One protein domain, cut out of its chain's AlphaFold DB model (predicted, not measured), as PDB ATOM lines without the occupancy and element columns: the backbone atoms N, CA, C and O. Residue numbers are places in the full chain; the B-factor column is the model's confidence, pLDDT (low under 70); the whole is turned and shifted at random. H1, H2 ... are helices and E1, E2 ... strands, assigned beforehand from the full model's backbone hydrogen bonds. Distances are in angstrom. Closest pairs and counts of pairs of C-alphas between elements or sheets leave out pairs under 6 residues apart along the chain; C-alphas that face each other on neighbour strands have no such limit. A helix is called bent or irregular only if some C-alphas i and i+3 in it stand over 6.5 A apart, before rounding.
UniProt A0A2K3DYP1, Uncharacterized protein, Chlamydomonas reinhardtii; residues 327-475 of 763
ATOM      1  N   MET A 327     183.557 229.072 153.890       57.25
ATOM      2  CA  MET A 327     183.164 227.956 153.041       57.25
ATOM      3  C   MET A 327     183.016 226.740 153.938       57.25
ATOM      4  O   MET A 327     183.787 226.561 154.885       57.25
ATOM      5  N   ASP A 328     182.004 225.931 153.662       79.12
ATOM      6  CA  ASP A 328     181.836 224.667 154.351       79.12
ATOM      7  C   ASP A 328     183.056 223.775 154.060       79.12
ATOM      8  O   ASP A 328     183.445 223.581 152.905       79.12
ATOM      9  N   LYS A 329     183.713 223.273 155.113       80.62
ATOM     10  CA  LYS A 329     184.951 222.494 154.968       80.62
ATOM     11  C   LYS A 329     184.710 221.196 154.189       80.62
ATOM     12  O   LYS A 329     185.600 220.764 153.457       80.62
ATOM     13  N   CYS A 330     183.526 220.587 154.318       86.38
ATOM     14  CA  CYS A 330     183.155 219.396 153.557       86.38
ATOM     15  C   CYS A 330     182.994 219.731 152.074       86.38
ATOM     16  O   CYS A 330     183.472 218.967 151.243       86.38
ATOM     17  N   ASP A 331     182.413 220.881 151.720       82.81
ATOM     18  CA  ASP A 331     182.331 221.324 150.318       82.81
ATOM     19  C   ASP A 331     183.711 221.530 149.689       82.81
ATOM     20  O   ASP A 331     183.960 221.085 148.565       82.81
ATOM     21  N   VAL A 332     184.640 222.135 150.436       76.31
ATOM     22  CA  VAL A 332     186.031 222.315 149.992       76.31
ATOM     23  C   VAL A 332     186.721 220.960 149.801       76.31
ATOM     24  O   VAL A 332     187.358 220.741 148.768       76.31
ATOM     25  N   LEU A 333     186.544 220.017 150.735       83.69
ATOM     26  CA  LEU A 333     187.070 218.653 150.605       83.69
ATOM     27  C   LEU A 333     186.456 217.899 149.421       83.69
ATOM     28  O   LEU A 333     187.194 217.303 148.640       83.69
ATOM     29  N   ARG A 334     185.133 217.955 149.228       86.38
ATOM     30  CA  ARG A 334     184.453 217.360 148.064       86.38
ATOM     31  C   ARG A 334     185.041 217.899 146.762       86.38
ATOM     32  O   ARG A 334     185.334 217.130 145.844       86.38
ATOM     33  N   GLN A 335     185.251 219.212 146.679       79.94
ATOM     34  CA  GLN A 335     185.859 219.838 145.509       79.94
ATOM     35  C   GLN A 335     187.308 219.378 145.304       79.94
ATOM     36  O   GLN A 335     187.697 219.102 144.165       79.94
ATOM     37  N   ALA A 336     188.091 219.257 146.378       76.19
ATOM     38  CA  ALA A 336     189.476 218.796 146.322       76.19
ATOM     39  C   ALA A 336     189.584 217.350 145.831       76.19
ATOM     40  O   ALA A 336     190.326 217.080 144.888       76.19
ATOM     41  N   ILE A 337     188.778 216.446 146.391       83.25
ATOM     42  CA  ILE A 337     188.739 215.029 146.005       83.25
ATOM     43  C   ILE A 337     188.331 214.888 144.539       83.25
ATOM     44  O   ILE A 337     189.012 214.226 143.760       83.25
ATOM     45  N   ARG A 338     187.261 215.575 144.123       81.25
ATOM     46  CA  ARG A 338     186.783 215.531 142.734       81.25
ATOM     47  C   ARG A 338     187.793 216.105 141.738       81.25
ATOM     48  O   ARG A 338     187.851 215.647 140.600       81.25
ATOM     49  N   SER A 339     188.559 217.115 142.141       71.50
ATOM     50  CA  SER A 339     189.611 217.695 141.297       71.50
ATOM     51  C   SER A 339     190.841 216.786 141.214       71.50
ATOM     52  O   SER A 339     191.515 216.777 140.187       71.50
ATOM     53  N   GLY A 340     191.119 216.027 142.279       69.38
ATOM     54  CA  GLY A 340     192.242 215.096 142.362       69.38
ATOM     55  C   GLY A 340     192.004 213.742 141.689       69.38
ATOM     56  O   GLY A 340     192.970 213.146 141.227       69.38
ATOM     57  N   ILE A 341     190.751 213.273 141.596       80.56
ATOM     58  CA  ILE A 341     190.403 211.941 141.069       80.56
ATOM     59  C   ILE A 341     189.634 212.070 139.739       80.56
ATOM     60  O   ILE A 341     188.429 212.359 139.730       80.56
ATOM     61  N   PRO A 342     190.292 211.845 138.584       74.88
ATOM     62  CA  PRO A 342     189.669 211.992 137.273       74.88
ATOM     63  C   PRO A 342     188.474 211.053 137.062       74.88
ATOM     64  O   PRO A 342     188.552 209.852 137.297       74.88
ATOM     65  N   ASN A 343     187.378 211.598 136.529       78.81
ATOM     66  CA  ASN A 343     186.095 210.924 136.267       78.81
ATOM     67  C   ASN A 343     185.400 210.295 137.490       78.81
ATOM     68  O   ASN A 343     184.495 209.475 137.319       78.81
ATOM     69  N   LEU A 344     185.751 210.714 138.706       85.50
ATOM     70  CA  LEU A 344     184.887 210.502 139.861       85.50
ATOM     71  C   LEU A 344     183.559 211.256 139.653       85.50
ATOM     72  O   LEU A 344     183.538 212.417 139.226       85.50
ATOM     73  N   CYS A 345     182.436 210.587 139.922       80.44
ATOM     74  CA  CYS A 345     181.111 211.193 139.806       80.44
ATOM     75  C   CYS A 345     180.927 212.348 140.816       80.44
ATOM     76  O   CYS A 345     181.696 212.462 141.773       80.44
ATOM     77  N   PRO A 346     179.940 213.242 140.629       83.44
ATOM     78  CA  PRO A 346     179.588 214.223 141.655       83.44
ATOM     79  C   PRO A 346     179.237 213.543 142.994       83.44
ATOM     80  O   PRO A 346     178.705 212.431 142.967       83.44
ATOM     81  N   PRO A 347     179.512 214.193 144.141       86.75
ATOM     82  CA  PRO A 347     179.138 213.648 145.440       86.75
ATOM     83  C   PRO A 347     177.614 213.504 145.547       86.75
ATOM     84  O   PRO A 347     176.864 214.324 145.018       86.75
ATOM     85  N   LEU A 348     177.176 212.453 146.234       84.62
ATOM     86  CA  LEU A 348     175.780 212.168 146.539       84.62
ATOM     87  C   LEU A 348     175.527 212.524 148.003       84.62
ATOM     88  O   LEU A 348     175.867 211.749 148.894       84.62
ATOM     89  N   VAL A 349     174.916 213.682 148.249       76.12
ATOM     90  CA  VAL A 349     174.591 214.119 149.610       76.12
ATOM     91  C   VAL A 349     173.366 213.347 150.098       76.12
ATOM     92  O   VAL A 349     172.268 213.497 149.565       76.12
ATOM     93  N   LEU A 350     173.543 212.499 151.114       68.12
ATOM     94  CA  LEU A 350     172.476 211.610 151.595       68.12
ATOM     95  C   LEU A 350     171.249 212.333 152.147       68.12
ATOM     96  O   LEU A 350     170.192 211.715 152.185       68.12
ATOM     97  N   ASP A 351     171.344 213.595 152.564       62.44
ATOM     98  CA  ASP A 351     170.162 214.361 152.992       62.44
ATOM     99  C   ASP A 351     169.148 214.547 151.843       62.44
ATOM    100  O   ASP A 351     167.961 214.773 152.079       62.44
ATOM    101  N   GLU A 352     169.589 214.374 150.594       59.41
ATOM    102  CA  GLU A 352     168.746 214.340 149.395       59.41
ATOM    103  C   GLU A 352     168.167 212.938 149.111       59.41
ATOM    104  O   GLU A 352     167.307 212.767 148.243       59.41
ATOM    105  N   VAL A 353     168.615 211.920 149.851       64.81
ATOM    106  CA  VAL A 353     168.248 210.510 149.702       64.81
ATOM    107  C   VAL A 353     167.408 210.077 150.905       64.81
ATOM    108  O   VAL A 353     167.801 210.194 152.061       64.81
ATOM    109  N   ASN A 354     166.220 209.526 150.659       78.56
ATOM    110  CA  ASN A 354     165.291 209.153 151.727       78.56
ATOM    111  C   ASN A 354     165.719 207.845 152.428       78.56
ATOM    112  O   ASN A 354     165.213 206.762 152.119       78.56
ATOM    113  N   VAL A 355     166.683 207.940 153.349       84.31
ATOM    114  CA  VAL A 355     167.178 206.821 154.166       84.31
ATOM    115  C   VAL A 355     166.195 206.526 155.303       84.31
ATOM    116  O   VAL A 355     165.976 207.360 156.178       84.31
ATOM    117  N   ARG A 356     165.619 205.318 155.317       85.31
ATOM    118  CA  ARG A 356     164.650 204.869 156.333       85.31
ATOM    119  C   ARG A 356     165.312 204.338 157.596       85.31
ATOM    120  O   ARG A 356     164.825 204.593 158.695       85.31
ATOM    121  N   SER A 357     166.377 203.561 157.436       87.19
ATOM    122  CA  SER A 357     167.085 202.924 158.541       87.19
ATOM    123  C   SER A 357     168.568 202.765 158.214       87.19
ATOM    124  O   SER A 357     168.968 202.742 157.045       87.19
ATOM    125  N   ARG A 358     169.383 202.705 159.272       90.00
ATOM    126  CA  ARG A 358     170.820 202.437 159.208       90.00
ATOM    127  C   ARG A 358     171.166 201.378 160.243       90.00
ATOM    128  O   ARG A 358     170.820 201.542 161.413       90.00
ATOM    129  N   THR A 359     171.866 200.334 159.819       90.38
ATOM    130  CA  THR A 359     172.301 199.236 160.689       90.38
ATOM    131  C   THR A 359     173.802 199.049 160.535       90.38
ATOM    132  O   THR A 359     174.281 198.816 159.428       90.38
ATOM    133  N   LEU A 360     174.557 199.145 161.631       88.38
ATOM    134  CA  LEU A 360     175.994 198.871 161.606       88.38
ATOM    135  C   LEU A 360     176.216 197.377 161.338       88.38
ATOM    136  O   LEU A 360     175.764 196.538 162.115       88.38
ATOM    137  N   ALA A 361     176.897 197.059 160.239       83.12
ATOM    138  CA  ALA A 361     177.217 195.686 159.859       83.12
ATOM    139  C   ALA A 361     178.636 195.299 160.293       83.12
ATOM    140  O   ALA A 361     178.864 194.172 160.727       83.12
ATOM    141  N   HIS A 362     179.588 196.229 160.190       82.44
ATOM    142  CA  HIS A 362     180.985 195.990 160.536       82.44
ATOM    143  C   HIS A 362     181.685 197.278 160.984       82.44
ATOM    144  O   HIS A 362     181.376 198.359 160.481       82.44
ATOM    145  N   SER A 363     182.642 197.148 161.902       80.81
ATOM    146  CA  SER A 363     183.505 198.228 162.385       80.81
ATOM    147  C   SER A 363     184.906 197.676 162.655       80.81
ATOM    148  O   SER A 363     185.030 196.597 163.237       80.81
ATOM    149  N   ALA A 364     185.938 198.393 162.213       77.31
ATOM    150  CA  ALA A 364     187.346 198.042 162.385       77.31
ATOM    151  C   ALA A 364     188.214 199.303 162.564       77.31
ATOM    152  O   ALA A 364     187.863 200.376 162.071       77.31
ATOM    153  N   GLY A 365     189.368 199.165 163.227       66.75
ATOM    154  CA  GLY A 365     190.244 200.290 163.590       66.75
ATOM    155  C   GLY A 365     189.765 201.055 164.833       66.75
ATOM    156  O   GLY A 365     188.736 200.716 165.418       66.75
ATOM    157  N   GLY A 366     190.515 202.078 165.256       57.44
ATOM    158  CA  GLY A 366     190.118 202.947 166.373       57.44
ATOM    159  C   GLY A 366     190.337 202.376 167.773       57.44
ATOM    160  O   GLY A 366     189.500 202.579 168.655       57.44
ATOM    161  N   GLY A 367     191.453 201.678 168.009       51.59
ATOM    162  CA  GLY A 367     191.908 201.477 169.386       51.59
ATOM    163  C   GLY A 367     192.110 202.840 170.057       51.59
ATOM    164  O   GLY A 367     192.490 203.798 169.390       51.59
ATOM    165  N   ALA A 368     191.865 202.945 171.367       43.50
ATOM    166  CA  ALA A 368     191.960 204.219 172.097       43.50
ATOM    167  C   ALA A 368     193.327 204.931 171.955       43.50
ATOM    168  O   ALA A 368     193.403 206.130 172.209       43.50
ATOM    169  N   ASP A 369     194.356 204.201 171.504       45.69
ATOM    170  CA  ASP A 369     195.729 204.660 171.280       45.69
ATOM    171  C   ASP A 369     196.238 204.433 169.830       45.69
ATOM    172  O   ASP A 369     197.445 204.484 169.602       45.69
ATOM    173  N   SER A 370     195.375 204.135 168.843       51.38
ATOM    174  CA  SER A 370     195.809 203.892 167.451       51.38
ATOM    175  C   SER A 370     195.563 205.098 166.543       51.38
ATOM    176  O   SER A 370     194.424 205.547 166.429       51.38
ATOM    177  N   ASP A 371     196.587 205.520 165.796       60.81
ATOM    178  CA  ASP A 371     196.465 206.481 164.682       60.81
ATOM    179  C   ASP A 371     195.710 205.898 163.462       60.81
ATOM    180  O   ASP A 371     195.511 206.581 162.453       60.81
ATOM    181  N   ASP A 372     195.287 204.631 163.532       66.94
ATOM    182  CA  ASP A 372     194.577 203.959 162.452       66.94
ATOM    183  C   ASP A 372     193.161 204.527 162.260       66.94
ATOM    184  O   ASP A 372     192.386 204.623 163.220       66.94
ATOM    185  N   PRO A 373     192.771 204.847 161.013       73.44
ATOM    186  CA  PRO A 373     191.459 205.405 160.730       73.44
ATOM    187  C   PRO A 373     190.349 204.394 161.036       73.44
ATOM    188  O   PRO A 373     190.464 203.203 160.729       73.44
ATOM    189  N   ILE A 374     189.237 204.885 161.589       79.81
ATOM    190  CA  ILE A 374     188.076 204.047 161.907       79.81
ATOM    191  C   ILE A 374     187.331 203.734 160.612       79.81
ATOM    192  O   ILE A 374     186.921 204.638 159.883       79.81
ATOM    193  N   ARG A 375     187.124 202.450 160.331       85.38
ATOM    194  CA  ARG A 375     186.427 201.957 159.142       85.38
ATOM    195  C   ARG A 375     185.107 201.327 159.549       85.38
ATOM    196  O   ARG A 375     185.084 200.399 160.349       85.38
ATOM    197  N   ASN A 376     184.011 201.799 158.967       88.31
ATOM    198  CA  ASN A 376     182.674 201.278 159.241       88.31
ATOM    199  C   ASN A 376     181.972 200.874 157.949       88.31
ATOM    200  O   ASN A 376     182.076 201.570 156.937       88.31
ATOM    201  N   VAL A 377     181.207 199.786 158.010       89.12
ATOM    202  CA  VAL A 377     180.252 199.392 156.974       89.12
ATOM    203  C   VAL A 377     178.864 199.359 157.595       89.12
ATOM    204  O   VAL A 377     178.598 198.596 158.524       89.12
ATOM    205  N   GLU A 378     177.973 200.189 157.070       92.00
ATOM    206  CA  GLU A 378     176.568 200.253 157.466       92.00
ATOM    207  C   GLU A 378     175.684 199.740 156.325       92.00
ATOM    208  O   GLU A 378     175.944 200.002 155.151       92.00
ATOM    209  N   GLN A 379     174.611 199.038 156.665       93.88
ATOM    210  CA  GLN A 379     173.517 198.745 155.753       93.88
ATOM    211  C   GLN A 379     172.505 199.891 155.819       93.88
ATOM    212  O   GLN A 379     172.045 200.257 156.904       93.88
ATOM    213  N   LEU A 380     172.154 200.450 154.664       92.69
ATOM    214  CA  LEU A 380     171.173 201.521 154.523       92.69
ATOM    215  C   LEU A 380     169.931 201.003 153.799       92.69
ATOM    216  O   LEU A 380     170.037 200.478 152.690       92.69
ATOM    217  N   GLU A 381     168.751 201.217 154.376       92.81
ATOM    218  CA  GLU A 381     167.488 201.070 153.648       92.81
ATOM    219  C   GLU A 381     167.110 202.406 153.012       92.81
ATOM    220  O   GLU A 381     166.779 203.372 153.701       92.81
ATOM    221  N   VAL A 382     167.138 202.459 151.686       90.38
ATOM    222  CA  VAL A 382     166.917 203.671 150.901       90.38
ATOM    223  C   VAL A 382     165.581 203.587 150.178       90.38
ATOM    224  O   VAL A 382     165.309 202.633 149.449       90.38
ATOM    225  N   MET A 383     164.726 204.591 150.366       88.50
ATOM    226  CA  MET A 383     163.478 204.716 149.622       88.50
ATOM    227  C   MET A 383     163.747 205.393 148.277       88.50
ATOM    228  O   MET A 383     164.080 206.574 148.211       88.50
ATOM    229  N   MET A 384     163.586 204.627 147.205       84.88
ATOM    230  CA  MET A 384     163.757 205.089 145.834       84.88
ATOM    231  C   MET A 384     162.599 206.018 145.421       84.88
ATOM    232  O   MET A 384     161.497 205.904 145.971       84.88
ATOM    233  N   PRO A 385     162.786 206.900 144.417       81.94
ATOM    234  CA  PRO A 385     161.738 207.821 143.955       81.94
ATOM    235  C   PRO A 385     160.452 207.136 143.468       81.94
ATOM    236  O   PRO A 385     159.377 207.725 143.513       81.94
ATOM    237  N   ASP A 386     160.552 205.885 143.015       84.56
ATOM    238  CA  ASP A 386     159.426 205.056 142.576       84.56
ATOM    239  C   ASP A 386     158.717 204.312 143.729       84.56
ATOM    240  O   ASP A 386     157.822 203.499 143.494       84.56
ATOM    241  N   GLY A 387     159.109 204.580 144.978       83.88
ATOM    242  CA  GLY A 387     158.542 203.983 146.185       83.88
ATOM    243  C   GLY A 387     159.126 202.619 146.567       83.88
ATOM    244  O   GLY A 387     158.760 202.091 147.621       83.88
ATOM    245  N   ARG A 388     160.034 202.040 145.766       90.12
ATOM    246  CA  ARG A 388     160.738 200.800 146.129       90.12
ATOM    247  C   ARG A 388     161.765 201.048 147.232       90.12
ATOM    248  O   ARG A 388     162.271 202.155 147.390       90.12
ATOM    249  N   ILE A 389     162.091 199.999 147.982       88.94
ATOM    250  CA  ILE A 389     163.193 200.019 148.948       88.94
ATOM    251  C   ILE A 389     164.400 199.355 148.292       88.94
ATOM    252  O   ILE A 389     164.305 198.215 147.837       88.94
ATOM    253  N   ALA A 390     165.512 200.077 148.238       89.75
ATOM    254  CA  ALA A 390     166.819 199.545 147.898       89.75
ATOM    255  C   ALA A 390     167.650 199.385 149.175       89.75
ATOM    256  O   ALA A 390     167.483 200.142 150.130       89.75
ATOM    257  N   ILE A 391     168.541 198.398 149.184       92.12
ATOM    258  CA  ILE A 391     169.482 198.188 150.282       92.12
ATOM    259  C   ILE A 391     170.871 198.532 149.762       92.12
ATOM    260  O   ILE A 391     171.329 197.923 148.793       92.12
ATOM    261  N   TRP A 392     171.520 199.512 150.383       93.69
ATOM    262  CA  TRP A 392     172.870 199.955 150.029       93.69
ATOM    263  C   TRP A 392     173.847 199.641 151.158       93.69
ATOM    264  O   TRP A 392     173.475 199.611 152.330       93.69
ATOM    265  N   ALA A 393     175.107 199.428 150.803       93.50
ATOM    266  CA  ALA A 393     176.221 199.479 151.732       93.50
ATOM    267  C   ALA A 393     176.754 200.915 151.803       93.50
ATOM    268  O   ALA A 393     176.922 201.582 150.785       93.50
ATOM    269  N   CYS A 394     177.045 201.382 153.006       92.81
ATOM    270  CA  CYS A 394     177.719 202.638 153.294       92.81
ATOM    271  C   CYS A 394     179.066 202.285 153.917       92.81
ATOM    272  O   CYS A 394     179.147 201.990 155.111       92.81
ATOM    273  N   LYS A 395     180.110 202.238 153.082       91.88
ATOM    274  CA  LYS A 395     181.490 202.059 153.541       91.88
ATOM    275  C   LYS A 395     182.035 203.428 153.892       91.88
ATOM    276  O   LYS A 395     181.854 204.377 153.137       91.88
ATOM    277  N   SER A 396     182.676 203.552 155.042       90.69
ATOM    278  CA  SER A 396     183.156 204.842 155.504       90.69
ATOM    279  C   SER A 396     184.464 204.748 156.257       90.69
ATOM    280  O   SER A 396     184.723 203.755 156.935       90.69
ATOM    281  N   VAL A 397     185.263 205.802 156.126       90.00
ATOM    282  CA  VAL A 397     186.560 205.954 156.776       90.00
ATOM    283  C   VAL A 397     186.565 207.293 157.496       90.00
ATOM    284  O   VAL A 397     186.377 208.337 156.870       90.00
ATOM    285  N   GLU A 398     186.740 207.253 158.808       89.44
ATOM    286  CA  GLU A 398     186.783 208.424 159.675       89.44
ATOM    287  C   GLU A 398     188.230 208.773 160.026       89.44
ATOM    288  O   GLU A 398     189.028 207.908 160.390       89.44
ATOM    289  N   VAL A 399     188.561 210.054 159.874       86.62
ATOM    290  CA  VAL A 399     189.910 210.602 159.971       86.62
ATOM    291  C   VAL A 399     189.866 211.907 160.758       86.62
ATOM    292  O   VAL A 399     189.141 212.841 160.405       86.62
ATOM    293  N   ALA A 400     190.700 212.007 161.790       85.69
ATOM    294  CA  ALA A 400     190.971 213.276 162.452       85.69
ATOM    295  C   ALA A 400     191.903 214.131 161.579       85.69
ATOM    296  O   ALA A 400     193.006 213.709 161.220       85.69
ATOM    297  N   VAL A 401     191.472 215.341 161.223       80.75
ATOM    298  CA  VAL A 401     192.273 216.265 160.408       80.75
ATOM    299  C   VAL A 401     192.973 217.273 161.329       80.75
ATOM    300  O   VAL A 401     192.302 217.900 162.152       80.75
ATOM    301  N   PRO A 402     194.300 217.472 161.215       76.75
ATOM    302  CA  PRO A 402     195.036 218.434 162.035       76.75
ATOM    303  C   PRO A 402     194.475 219.861 161.952       76.75
ATOM    304  O   PRO A 402     193.954 220.282 160.920       76.75
ATOM    305  N   ALA A 403     194.603 220.640 163.031       72.12
ATOM    306  CA  ALA A 403     194.029 221.988 163.120       72.12
ATOM    307  C   ALA A 403     194.533 222.949 162.020       72.12
ATOM    308  O   ALA A 403     193.774 223.792 161.543       72.12
ATOM    309  N   GLU A 404     195.790 222.808 161.593       64.62
ATOM    310  CA  GLU A 404     196.371 223.556 160.469       64.62
ATOM    311  C   GLU A 404     195.685 223.258 159.128       64.62
ATOM    312  O   GLU A 404     195.316 224.185 158.404       64.62
ATOM    313  N   ASP A 405     195.427 221.985 158.836       68.56
ATOM    314  CA  ASP A 405     194.724 221.564 157.625       68.56
ATOM    315  C   ASP A 405     193.245 221.971 157.684       68.56
ATOM    316  O   ASP A 405     192.672 222.408 156.688       68.56
ATOM    317  N   GLN A 406     192.622 221.939 158.866       69.75
ATOM    318  CA  GLN A 406     191.270 222.474 159.048       69.75
ATOM    319  C   GLN A 406     191.186 223.983 158.785       69.75
ATOM    320  O   GLN A 406     190.190 224.460 158.230       69.75
ATOM    321  N   ALA A 407     192.204 224.746 159.193       61.91
ATOM    322  CA  ALA A 407     192.289 226.171 158.896       61.91
ATOM    323  C   ALA A 407     192.440 226.397 157.385       61.91
ATOM    324  O   ALA A 407     191.757 227.258 156.831       61.91
ATOM    325  N   ALA A 408     193.247 225.573 156.708       60.19
ATOM    326  CA  ALA A 408     193.394 225.614 155.258       60.19
ATOM    327  C   ALA A 408     192.067 225.335 154.527       60.19
ATOM    328  O   ALA A 408     191.668 226.108 153.652       60.19
ATOM    329  N   LEU A 409     191.328 224.301 154.946       64.88
ATOM    330  CA  LEU A 409     189.995 223.990 154.416       64.88
ATOM    331  C   LEU A 409     189.007 225.140 154.640       64.88
ATOM    332  O   LEU A 409     188.278 225.516 153.727       64.88
ATOM    333  N   SER A 410     189.032 225.763 155.821       63.78
ATOM    334  CA  SER A 410     188.169 226.913 156.146       63.78
ATOM    335  C   SER A 410     188.463 228.146 155.280       63.78
ATOM    336  O   SER A 410     187.592 228.996 155.097       63.78
ATOM    337  N   CYS A 411     189.683 228.240 154.743       52.34
ATOM    338  CA  CYS A 411     190.101 229.288 153.813       52.34
ATOM    339  C   CYS A 411     189.759 228.969 152.345       52.34
ATOM    340  O   CYS A 411     190.059 229.780 151.471       52.34
ATOM    341  N   GLY A 412     189.139 227.818 152.054       51.47
ATOM    342  CA  GLY A 412     188.774 227.419 150.692       51.47
ATOM    343  C   GLY A 412     189.920 226.804 149.883       51.47
ATOM    344  O   GLY A 412     189.870 226.817 148.653       51.47
ATOM    345  N   LEU A 413     190.965 226.284 150.538       52.44
ATOM    346  CA  LEU A 413     192.083 225.649 149.840       52.44
ATOM    347  C   LEU A 413     191.708 224.244 149.364       52.44
ATOM    348  O   LEU A 413     191.439 223.343 150.154       52.44
ATOM    349  N   VAL A 414     191.727 224.068 148.044       56.97
ATOM    350  CA  VAL A 414     191.304 222.849 147.346       56.97
ATOM    351  C   VAL A 414     192.463 221.847 147.287       56.97
ATOM    352  O   VAL A 414     193.031 221.587 146.229       56.97
ATOM    353  N   LEU A 415     192.854 221.309 148.443       62.50
ATOM    354  CA  LEU A 415     193.837 220.229 148.566       62.50
ATOM    355  C   LEU A 415     193.319 219.172 149.538       62.50
ATOM    356  O   LEU A 415     192.764 219.503 150.582       62.50
ATOM    357  N   VAL A 416     193.521 217.897 149.199       68.56
ATOM    358  CA  VAL A 416     193.217 216.794 150.115       68.56
ATOM    359  C   VAL A 416     194.314 216.754 151.189       68.56
ATOM    360  O   VAL A 416     195.491 216.622 150.831       68.56
ATOM    361  N   PRO A 417     193.979 216.892 152.488       72.56
ATOM    362  CA  PRO A 417     194.954 216.772 153.566       72.56
ATOM    363  C   PRO A 417     195.658 215.420 153.512       72.56
ATOM    364  O   PRO A 417     195.030 214.399 153.235       72.56
ATOM    365  N   THR A 418     196.954 215.378 153.820       76.44
ATOM    366  CA  THR A 418     197.716 214.116 153.756       76.44
ATOM    367  C   THR A 418     197.180 213.080 154.745       76.44
ATOM    368  O   THR A 418     197.135 211.897 154.418       76.44
ATOM    369  N   SER A 419     196.687 213.525 155.907       73.19
ATOM    370  CA  SER A 419     195.986 212.668 156.873       73.19
ATOM    371  C   SER A 419     194.722 212.027 156.297       73.19
ATOM    372  O   SER A 419     194.340 210.950 156.736       73.19
ATOM    373  N   PHE A 420     194.100 212.645 155.289       78.19
ATOM    374  CA  PHE A 420     192.872 212.179 154.644       78.19
ATOM    375  C   PHE A 420     193.126 211.208 153.477       78.19
ATOM    376  O   PHE A 420     192.200 210.542 153.016       78.19
ATOM    377  N   ASN A 421     194.378 211.054 153.023       80.50
ATOM    378  CA  ASN A 421     194.746 210.124 151.947       80.50
ATOM    379  C   ASN A 421     194.279 208.670 152.173       80.50
ATOM    380  O   ASN A 421     193.771 208.069 151.223       80.50
ATOM    381  N   PRO A 422     194.372 208.084 153.387       76.62
ATOM    382  CA  PRO A 422     193.880 206.729 153.639       76.62
ATOM    383  C   PRO A 422     192.378 206.554 153.384       76.62
ATOM    384  O   PRO A 422     191.944 205.437 153.108       76.62
ATOM    385  N   ALA A 423     191.598 207.636 153.482       80.31
ATOM    386  CA  ALA A 423     190.155 207.629 153.266       80.31
ATOM    387  C   ALA A 423     189.779 207.692 151.778       80.31
ATOM    388  O   ALA A 423     188.758 207.136 151.389       80.31
ATOM    389  N   VAL A 424     190.610 208.326 150.943       85.19
ATOM    390  CA  VAL A 424     190.340 208.507 149.502       85.19
ATOM    391  C   VAL A 424     191.069 207.511 148.599       85.19
ATOM    392  O   VAL A 424     190.702 207.364 147.437       85.19
ATOM    393  N   ARG A 425     192.078 206.799 149.117       83.19
ATOM    394  CA  ARG A 425     192.855 205.814 148.346       83.19
ATOM    395  C   ARG A 425     191.968 204.761 147.678       83.19
ATOM    396  O   ARG A 425     192.193 204.422 146.520       83.19
ATOM    397  N   GLU A 426     190.956 204.279 148.394       85.44
ATOM    398  CA  GLU A 426     190.052 203.258 147.870       85.44
ATOM    399  C   GLU A 426     189.226 203.764 146.694       85.44
ATOM    400  O   GLU A 426     189.130 203.080 145.679       85.44
ATOM    401  N   VAL A 427     188.655 204.968 146.796       88.56
ATOM    402  CA  VAL A 427     187.857 205.519 145.695       88.56
ATOM    403  C   VAL A 427     188.727 205.823 144.475       88.56
ATOM    404  O   VAL A 427     188.277 205.615 143.354       88.56
ATOM    405  N   ASP A 428     189.979 206.245 144.666       87.56
ATOM    406  CA  ASP A 428     190.916 206.466 143.560       87.56
ATOM    407  C   ASP A 428     191.226 205.151 142.827       87.56
ATOM    408  O   ASP A 428     191.019 205.035 141.613       87.56
ATOM    409  N   ALA A 429     191.592 204.106 143.577       88.62
ATOM    410  CA  ALA A 429     191.820 202.773 143.025       88.62
ATOM    411  C   ALA A 429     190.557 202.207 142.350       88.62
ATOM    412  O   ALA A 429     190.622 201.670 141.240       88.62
ATOM    413  N   TRP A 430     189.388 202.387 142.972       91.38
ATOM    414  CA  TRP A 430     188.094 201.986 142.427       91.38
ATOM    415  C   TRP A 430     187.824 202.637 141.075       91.38
ATOM    416  O   TRP A 430     187.493 201.962 140.097       91.38
ATOM    417  N   VAL A 431     187.986 203.954 140.997       90.81
ATOM    418  CA  VAL A 431     187.761 204.738 139.784       90.81
ATOM    419  C   VAL A 431     188.736 204.316 138.683       90.81
ATOM    420  O   VAL A 431     188.307 204.082 137.552       90.81
ATOM    421  N   ALA A 432     190.020 204.135 138.999       90.06
ATOM    422  CA  ALA A 432     191.027 203.702 138.031       90.06
ATOM    423  C   ALA A 432     190.719 202.308 137.445       90.06
ATOM    424  O   ALA A 432     190.716 202.120 136.224       90.06
ATOM    425  N   VAL A 433     190.400 201.341 138.308       92.75
ATOM    426  CA  VAL A 433     190.089 199.953 137.932       92.75
ATOM    427  C   VAL A 433     188.795 199.866 137.127       92.75
ATOM    428  O   VAL A 433     188.765 199.251 136.057       92.75
ATOM    429  N   THR A 434     187.725 200.507 137.600       93.19
ATOM    430  CA  THR A 434     186.415 200.446 136.938       93.19
ATOM    431  C   THR A 434     186.415 201.163 135.591       93.19
ATOM    432  O   THR A 434     185.823 200.649 134.644       93.19
ATOM    433  N   GLN A 435     187.139 202.279 135.444       92.31
ATOM    434  CA  GLN A 435     187.321 202.935 134.145       92.31
ATOM    435  C   GLN A 435     188.087 202.068 133.151       92.31
ATOM    436  O   GLN A 435     187.710 202.000 131.980       92.31
ATOM    437  N   GLN A 436     189.171 201.431 133.593       93.31
ATOM    438  CA  GLN A 436     189.963 200.558 132.735       93.31
ATOM    439  C   GLN A 436     189.121 199.365 132.267       93.31
ATOM    440  O   GLN A 436     189.074 199.072 131.070       93.31
ATOM    441  N   LEU A 437     188.392 198.728 133.188       95.19
ATOM    442  CA  LEU A 437     187.507 197.617 132.861       95.19
ATOM    443  C   LEU A 437     186.380 198.057 131.919       95.19
ATOM    444  O   LEU A 437     186.148 197.401 130.907       95.19
ATOM    445  N   LEU A 438     185.733 199.192 132.192       94.00
ATOM    446  CA  LEU A 438     184.689 199.759 131.336       94.00
ATOM    447  C   LEU A 438     185.207 200.032 129.920       94.00
ATOM    448  O   LEU A 438     184.563 199.663 128.943       94.00
ATOM    449  N   ARG A 439     186.393 200.639 129.803       92.38
ATOM    450  CA  ARG A 439     187.015 200.974 128.516       92.38
ATOM    451  C   ARG A 439     187.329 199.734 127.679       92.38
ATOM    452  O   ARG A 439     187.225 199.798 126.458       92.38
ATOM    453  N   VAL A 440     187.758 198.642 128.314       93.12
ATOM    454  CA  VAL A 440     188.259 197.447 127.612       93.12
ATOM    455  C   VAL A 440     187.183 196.371 127.434       93.12
ATOM    456  O   VAL A 440     187.173 195.676 126.419       93.12
ATOM    457  N   ARG A 441     186.290 196.212 128.413       93.75
ATOM    458  CA  ARG A 441     185.330 195.099 128.509       93.75
ATOM    459  C   ARG A 441     183.863 195.549 128.527       93.75
ATOM    460  O   ARG A 441     182.981 194.727 128.303       93.75
ATOM    461  N   GLY A 442     183.599 196.840 128.724       94.19
ATOM    462  CA  GLY A 442     182.255 197.418 128.682       94.19
ATOM    463  C   GLY A 442     181.477 197.330 129.999       94.19
ATOM    464  O   GLY A 442     181.929 196.753 130.991       94.19
ATOM    465  N   GLU A 443     180.283 197.929 129.998       95.06
ATOM    466  CA  GLU A 443     179.418 198.072 131.182       95.06
ATOM    467  C   GLU A 443     178.973 196.727 131.761       95.06
ATOM    468  O   GLU A 443     178.912 196.565 132.976       95.06
ATOM    469  N   GLU A 444     178.701 195.743 130.904       94.50
ATOM    470  CA  GLU A 444     178.240 194.425 131.341       94.50
ATOM    471  C   GLU A 444     179.323 193.700 132.154       94.50
ATOM    472  O   GLU A 444     179.054 193.181 133.236       94.50
ATOM    473  N   SER A 445     180.575 193.714 131.681       95.00
ATOM    474  CA  SER A 445     181.706 193.155 132.429       95.00
ATOM    475  C   SER A 445     181.955 193.916 133.725       95.00
ATOM    476  O   SER A 445     182.223 193.278 134.741       95.00
ATOM    477  N   LEU A 446     181.820 195.247 133.723       95.44
ATOM    478  CA  LEU A 446     181.922 196.055 134.939       95.44
ATOM    479  C   LEU A 446     180.875 195.639 135.982       95.44
ATOM    480  O   LEU A 446     181.247 195.303 137.106       95.44
ATOM    481  N   ALA A 447     179.597 195.588 135.599       93.56
ATOM    482  CA  ALA A 447     178.489 195.246 136.492       93.56
ATOM    483  C   ALA A 447     178.596 193.823 137.064       93.56
ATOM    484  O   ALA A 447     178.203 193.577 138.209       93.56
ATOM    485  N   ARG A 448     179.145 192.887 136.277       94.38
ATOM    486  CA  ARG A 448     179.433 191.528 136.744       94.38
ATOM    487  C   ARG A 448     180.659 191.465 137.664       94.38
ATOM    488  O   ARG A 448     180.706 190.594 138.522       94.38
ATOM    489  N   CYS A 449     181.672 192.313 137.459       95.88
ATOM    490  CA  CYS A 449     182.928 192.233 138.209       95.88
ATOM    491  C   CYS A 449     182.904 192.973 139.537       95.88
ATOM    492  O   CYS A 449     183.498 192.469 140.481       95.88
ATOM    493  N   PHE A 450     182.247 194.126 139.617       95.50
ATOM    494  CA  PHE A 450     182.300 195.001 140.786       95.50
ATOM    495  C   PHE A 450     180.886 195.360 141.269       95.50
ATOM    496  O   PHE A 450     179.979 195.519 140.446       95.50
ATOM    497  N   PRO A 451     180.669 195.490 142.592       94.69
ATOM    498  CA  PRO A 451     179.495 196.146 143.154       94.69
ATOM    499  C   PRO A 451     179.237 197.504 142.496       94.69
ATOM    500  O   PRO A 451     180.163 198.253 142.196       94.69
ATOM    501  N   THR A 452     177.974 197.858 142.295       91.81
ATOM    502  CA  THR A 452     177.655 199.190 141.759       91.81
ATOM    503  C   THR A 452     177.980 200.269 142.795       91.81
ATOM    504  O   THR A 452     177.489 200.194 143.916       91.81
ATOM    505  N   MET A 453     178.759 201.292 142.426       91.50
ATOM    506  CA  MET A 453     178.922 202.499 143.247       91.50
ATOM    507  C   MET A 453     177.786 203.478 142.938       91.50
ATOM    508  O   MET A 453     177.682 203.989 141.824       91.50
ATOM    509  N   HIS A 454     176.925 203.730 143.920       89.25
ATOM    510  CA  HIS A 454     175.799 204.658 143.820       89.25
ATOM    511  C   HIS A 454     176.222 206.119 144.010       89.25
ATOM    512  O   HIS A 454     175.601 207.014 143.442       89.25
ATOM    513  N   GLY A 455     177.281 206.365 144.781       90.44
ATOM    514  CA  GLY A 455     177.811 207.700 145.025       90.44
ATOM    515  C   GLY A 455     178.827 207.710 146.159       90.44
ATOM    516  O   GLY A 455     179.198 206.662 146.686       90.44
ATOM    517  N   TRP A 456     179.261 208.902 146.543       92.88
ATOM    518  CA  TRP A 456     180.194 209.122 147.645       92.88
ATOM    519  C   TRP A 456     179.929 210.480 148.294       92.88
ATOM    520  O   TRP A 456     179.307 211.342 147.672       92.88
ATOM    521  N   ASP A 457     180.404 210.681 149.520       92.12
ATOM    522  CA  ASP A 457     180.287 211.961 150.221       92.12
ATOM    523  C   ASP A 457     181.408 212.168 151.259       92.12
ATOM    524  O   ASP A 457     182.148 211.241 151.596       92.12
ATOM    525  N   VAL A 458     181.521 213.394 151.776       91.75
ATOM    526  CA  VAL A 458     182.343 213.762 152.934       91.75
ATOM    527  C   VAL A 458     181.445 214.381 153.997       91.75
ATOM    528  O   VAL A 458     180.702 215.319 153.721       91.75
ATOM    529  N   LEU A 459     181.540 213.872 155.221       90.19
ATOM    530  CA  LEU A 459     180.789 214.347 156.380       90.19
ATOM    531  C   LEU A 459     181.759 214.830 157.466       90.19
ATOM    532  O   LEU A 459     182.846 214.280 157.602       90.19
ATOM    533  N   GLU A 460     181.351 215.796 158.287       90.12
ATOM    534  CA  GLU A 460     182.068 216.205 159.507       90.12
ATOM    535  C   GLU A 460     181.202 215.802 160.718       90.12
ATOM    536  O   GLU A 460     180.409 216.612 161.202       90.12
ATOM    537  N   PRO A 461     181.245 214.529 161.172       84.69
ATOM    538  CA  PRO A 461     180.408 214.055 162.280       84.69
ATOM    539  C   PRO A 461     180.654 214.818 163.587       84.69
ATOM    540  O   PRO A 461     179.730 215.019 164.374       84.69
ATOM    541  N   THR A 462     181.896 215.245 163.820       85.38
ATOM    542  CA  THR A 462     182.273 216.140 164.917       85.38
ATOM    543  C   THR A 462     183.324 217.133 164.424       85.38
ATOM    544  O   THR A 462     184.062 216.807 163.495       85.38
ATOM    545  N   PRO A 463     183.418 218.342 165.012       85.38
ATOM    546  CA  PRO A 463     184.356 219.357 164.544       85.38
ATOM    547  C   PRO A 463     185.796 218.840 164.457       85.38
ATOM    548  O   PRO A 463     186.373 218.428 165.462       85.38
ATOM    549  N   GLY A 464     186.377 218.900 163.258       82.94
ATOM    550  CA  GLY A 464     187.751 218.476 162.982       82.94
ATOM    551  C   GLY A 464     187.956 216.993 162.687       82.94
ATOM    552  O   GLY A 464     189.058 216.605 162.293       82.94
ATOM    553  N   THR A 465     186.903 216.190 162.793       88.12
ATOM    554  CA  THR A 465     186.903 214.790 162.383       88.12
ATOM    555  C   THR A 465     186.031 214.646 161.151       88.12
ATOM    556  O   THR A 465     184.847 214.972 161.177       88.12
ATOM    557  N   PHE A 466     186.619 214.147 160.069       89.44
ATOM    558  CA  PHE A 466     185.967 214.011 158.774       89.44
ATOM    559  C   PHE A 466     185.782 212.545 158.424       89.44
ATOM    560  O   PHE A 466     186.625 211.703 158.719       89.44
ATOM    561  N   LYS A 467     184.683 212.242 157.749       90.94
ATOM    562  CA  LYS A 467     184.295 210.900 157.344       90.94
ATOM    563  C   LYS A 467     184.097 210.883 155.836       90.94
ATOM    564  O   LYS A 467     183.185 211.533 155.332       90.94
ATOM    565  N   PHE A 468     184.945 210.150 155.121       92.69
ATOM    566  CA  PHE A 468     184.708 209.823 153.717       92.69
ATOM    567  C   PHE A 468     183.736 208.650 153.641       92.69
ATOM    568  O   PHE A 468     183.852 207.706 154.425       92.69
ATOM    569  N   VAL A 469     182.779 208.701 152.719       92.12
ATOM    570  CA  VAL A 469     181.738 207.682 152.577       92.12
ATOM    571  C   VAL A 469     181.593 207.265 151.118       92.12
ATOM    572  O   VAL A 469     181.533 208.113 150.237       92.12
ATOM    573  N   MET A 470     181.472 205.961 150.873       92.94
ATOM    574  CA  MET A 470     181.097 205.363 149.594       92.94
ATOM    575  C   MET A 470     179.780 204.602 149.744       92.94
ATOM    576  O   MET A 470     179.637 203.747 150.624       92.94
ATOM    577  N   TYR A 471     178.828 204.889 148.859       92.44
ATOM    578  CA  TYR A 471     177.555 204.181 148.756       92.44
ATOM    579  C   TYR A 471     177.651 203.133 147.662       92.44
ATOM    580  O   TYR A 471     177.844 203.461 146.493       92.44
ATOM    581  N   MET A 472     177.499 201.875 148.045       93.38
ATOM    582  CA  MET A 472     177.731 200.716 147.195       93.38
ATOM    583  C   MET A 472     176.511 199.794 147.199       93.38
ATOM    584  O   MET A 472     175.683 199.828 148.110       93.38
ATOM    585  N   GLU A 473     176.411 198.934 146.195       93.88
ATOM    586  CA  GLU A 473     175.479 197.810 146.183       93.88
ATOM    587  C   GLU A 473     175.680 196.931 147.431       93.88
ATOM    588  O   GLU A 473     176.806 196.578 147.788       93.88
ATOM    589  N   TRP A 474     174.585 196.572 148.107       94.44
ATOM    590  CA  TRP A 474     174.641 195.684 149.266       94.44
ATOM    591  C   TRP A 474     174.833 194.220 148.855       94.44
ATOM    592  O   TRP A 474     174.054 193.663 148.078       94.44
ATOM    593  N   MET A 475     175.824 193.564 149.458       94.75
ATOM    594  CA  MET A 475     176.187 192.178 149.166       94.75
ATOM    595  C   MET A 475     175.686 191.256 150.282       94.75
ATOM    596  O   MET A 475     176.341 191.055 151.302       94.75
TER     597      MET A 475
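This is residues 327 to 475 of the 763 residues of an uncharacterized protein of Chlamydomonas reinhardtii (UniProt A0A2K3DYP1). A strongly twisted, curled sheet of five strands has helices H3 and H1 packed on one face, over E3, E5 and E4: two layers, sheet and helices. H2 sits off the sheet beside H1, and H3 folds back at its kink. The 149 printed residues include three helices and five strands, H1 E1 E2 E3 H2 H3 E4 E5; the antiparallel sheet runs E1 E2 E3 E5 E4, class mixed. The whole is compact, radius of gyration of the C-alphas 16.0 A, spanning 45 by 36 by 30 A.

Start at H1, residues 329 to 340, on the sheet over E4, residues 453 to 462; the closest C-alphas are Cys 330 and Val 458, 5.7 A. E1, 354 to 364, E2, 374 to 383, and E3, 389 to 400, form a meander, each the antiparallel neighbour of the one before; N 359 and O 379 are 2.9 A apart, N 392 and O 380 2.9 A. H2, 403 to 410, touches residues 329 to 333 of H1 alone, about perpendicular at 83 degrees; the C-alphas of Lys 329 and Leu 409 come closest, 5.3 A. H3, 418 to 449, is on the sheet at a height of 10.7 A, and its C-alpha closest to E3 is Ala 423, 5.3 A from Val 397. E3, H2, H3 and E4 make a split strand-helix-strand unit, E5, 465 to 473, between its strands, with a right-handed crossover; N 395 and O 470 are 2.9 A apart, N 457 and O 469 2.9 A. Every O i to N i+4 pair is within hydrogen-bond range in H1 and H2, 21 of 28 in H3.

Find C-alpha 329 at (184.951, 222.494, 154.968), where H1 begins. E3 runs 33.6 A from C-alpha 389 at (163.193, 200.019, 148.948). H3 spans 30.6 A and is irregular, C-alphas 440 and 443 being 9.6 A apart, with a kink of 136 degrees near residue 442. E5 ends at C-alpha 473, (175.479, 197.810, 146.183).

The C-alphas farthest apart, Asp 369 and Asp 386, are 46.3 A apart. The printed part has no cut; the link H1 to E1 is long. The model's mean pLDDT over the printed part is 82.2; 27 residues are under 70, among them 404 to 416.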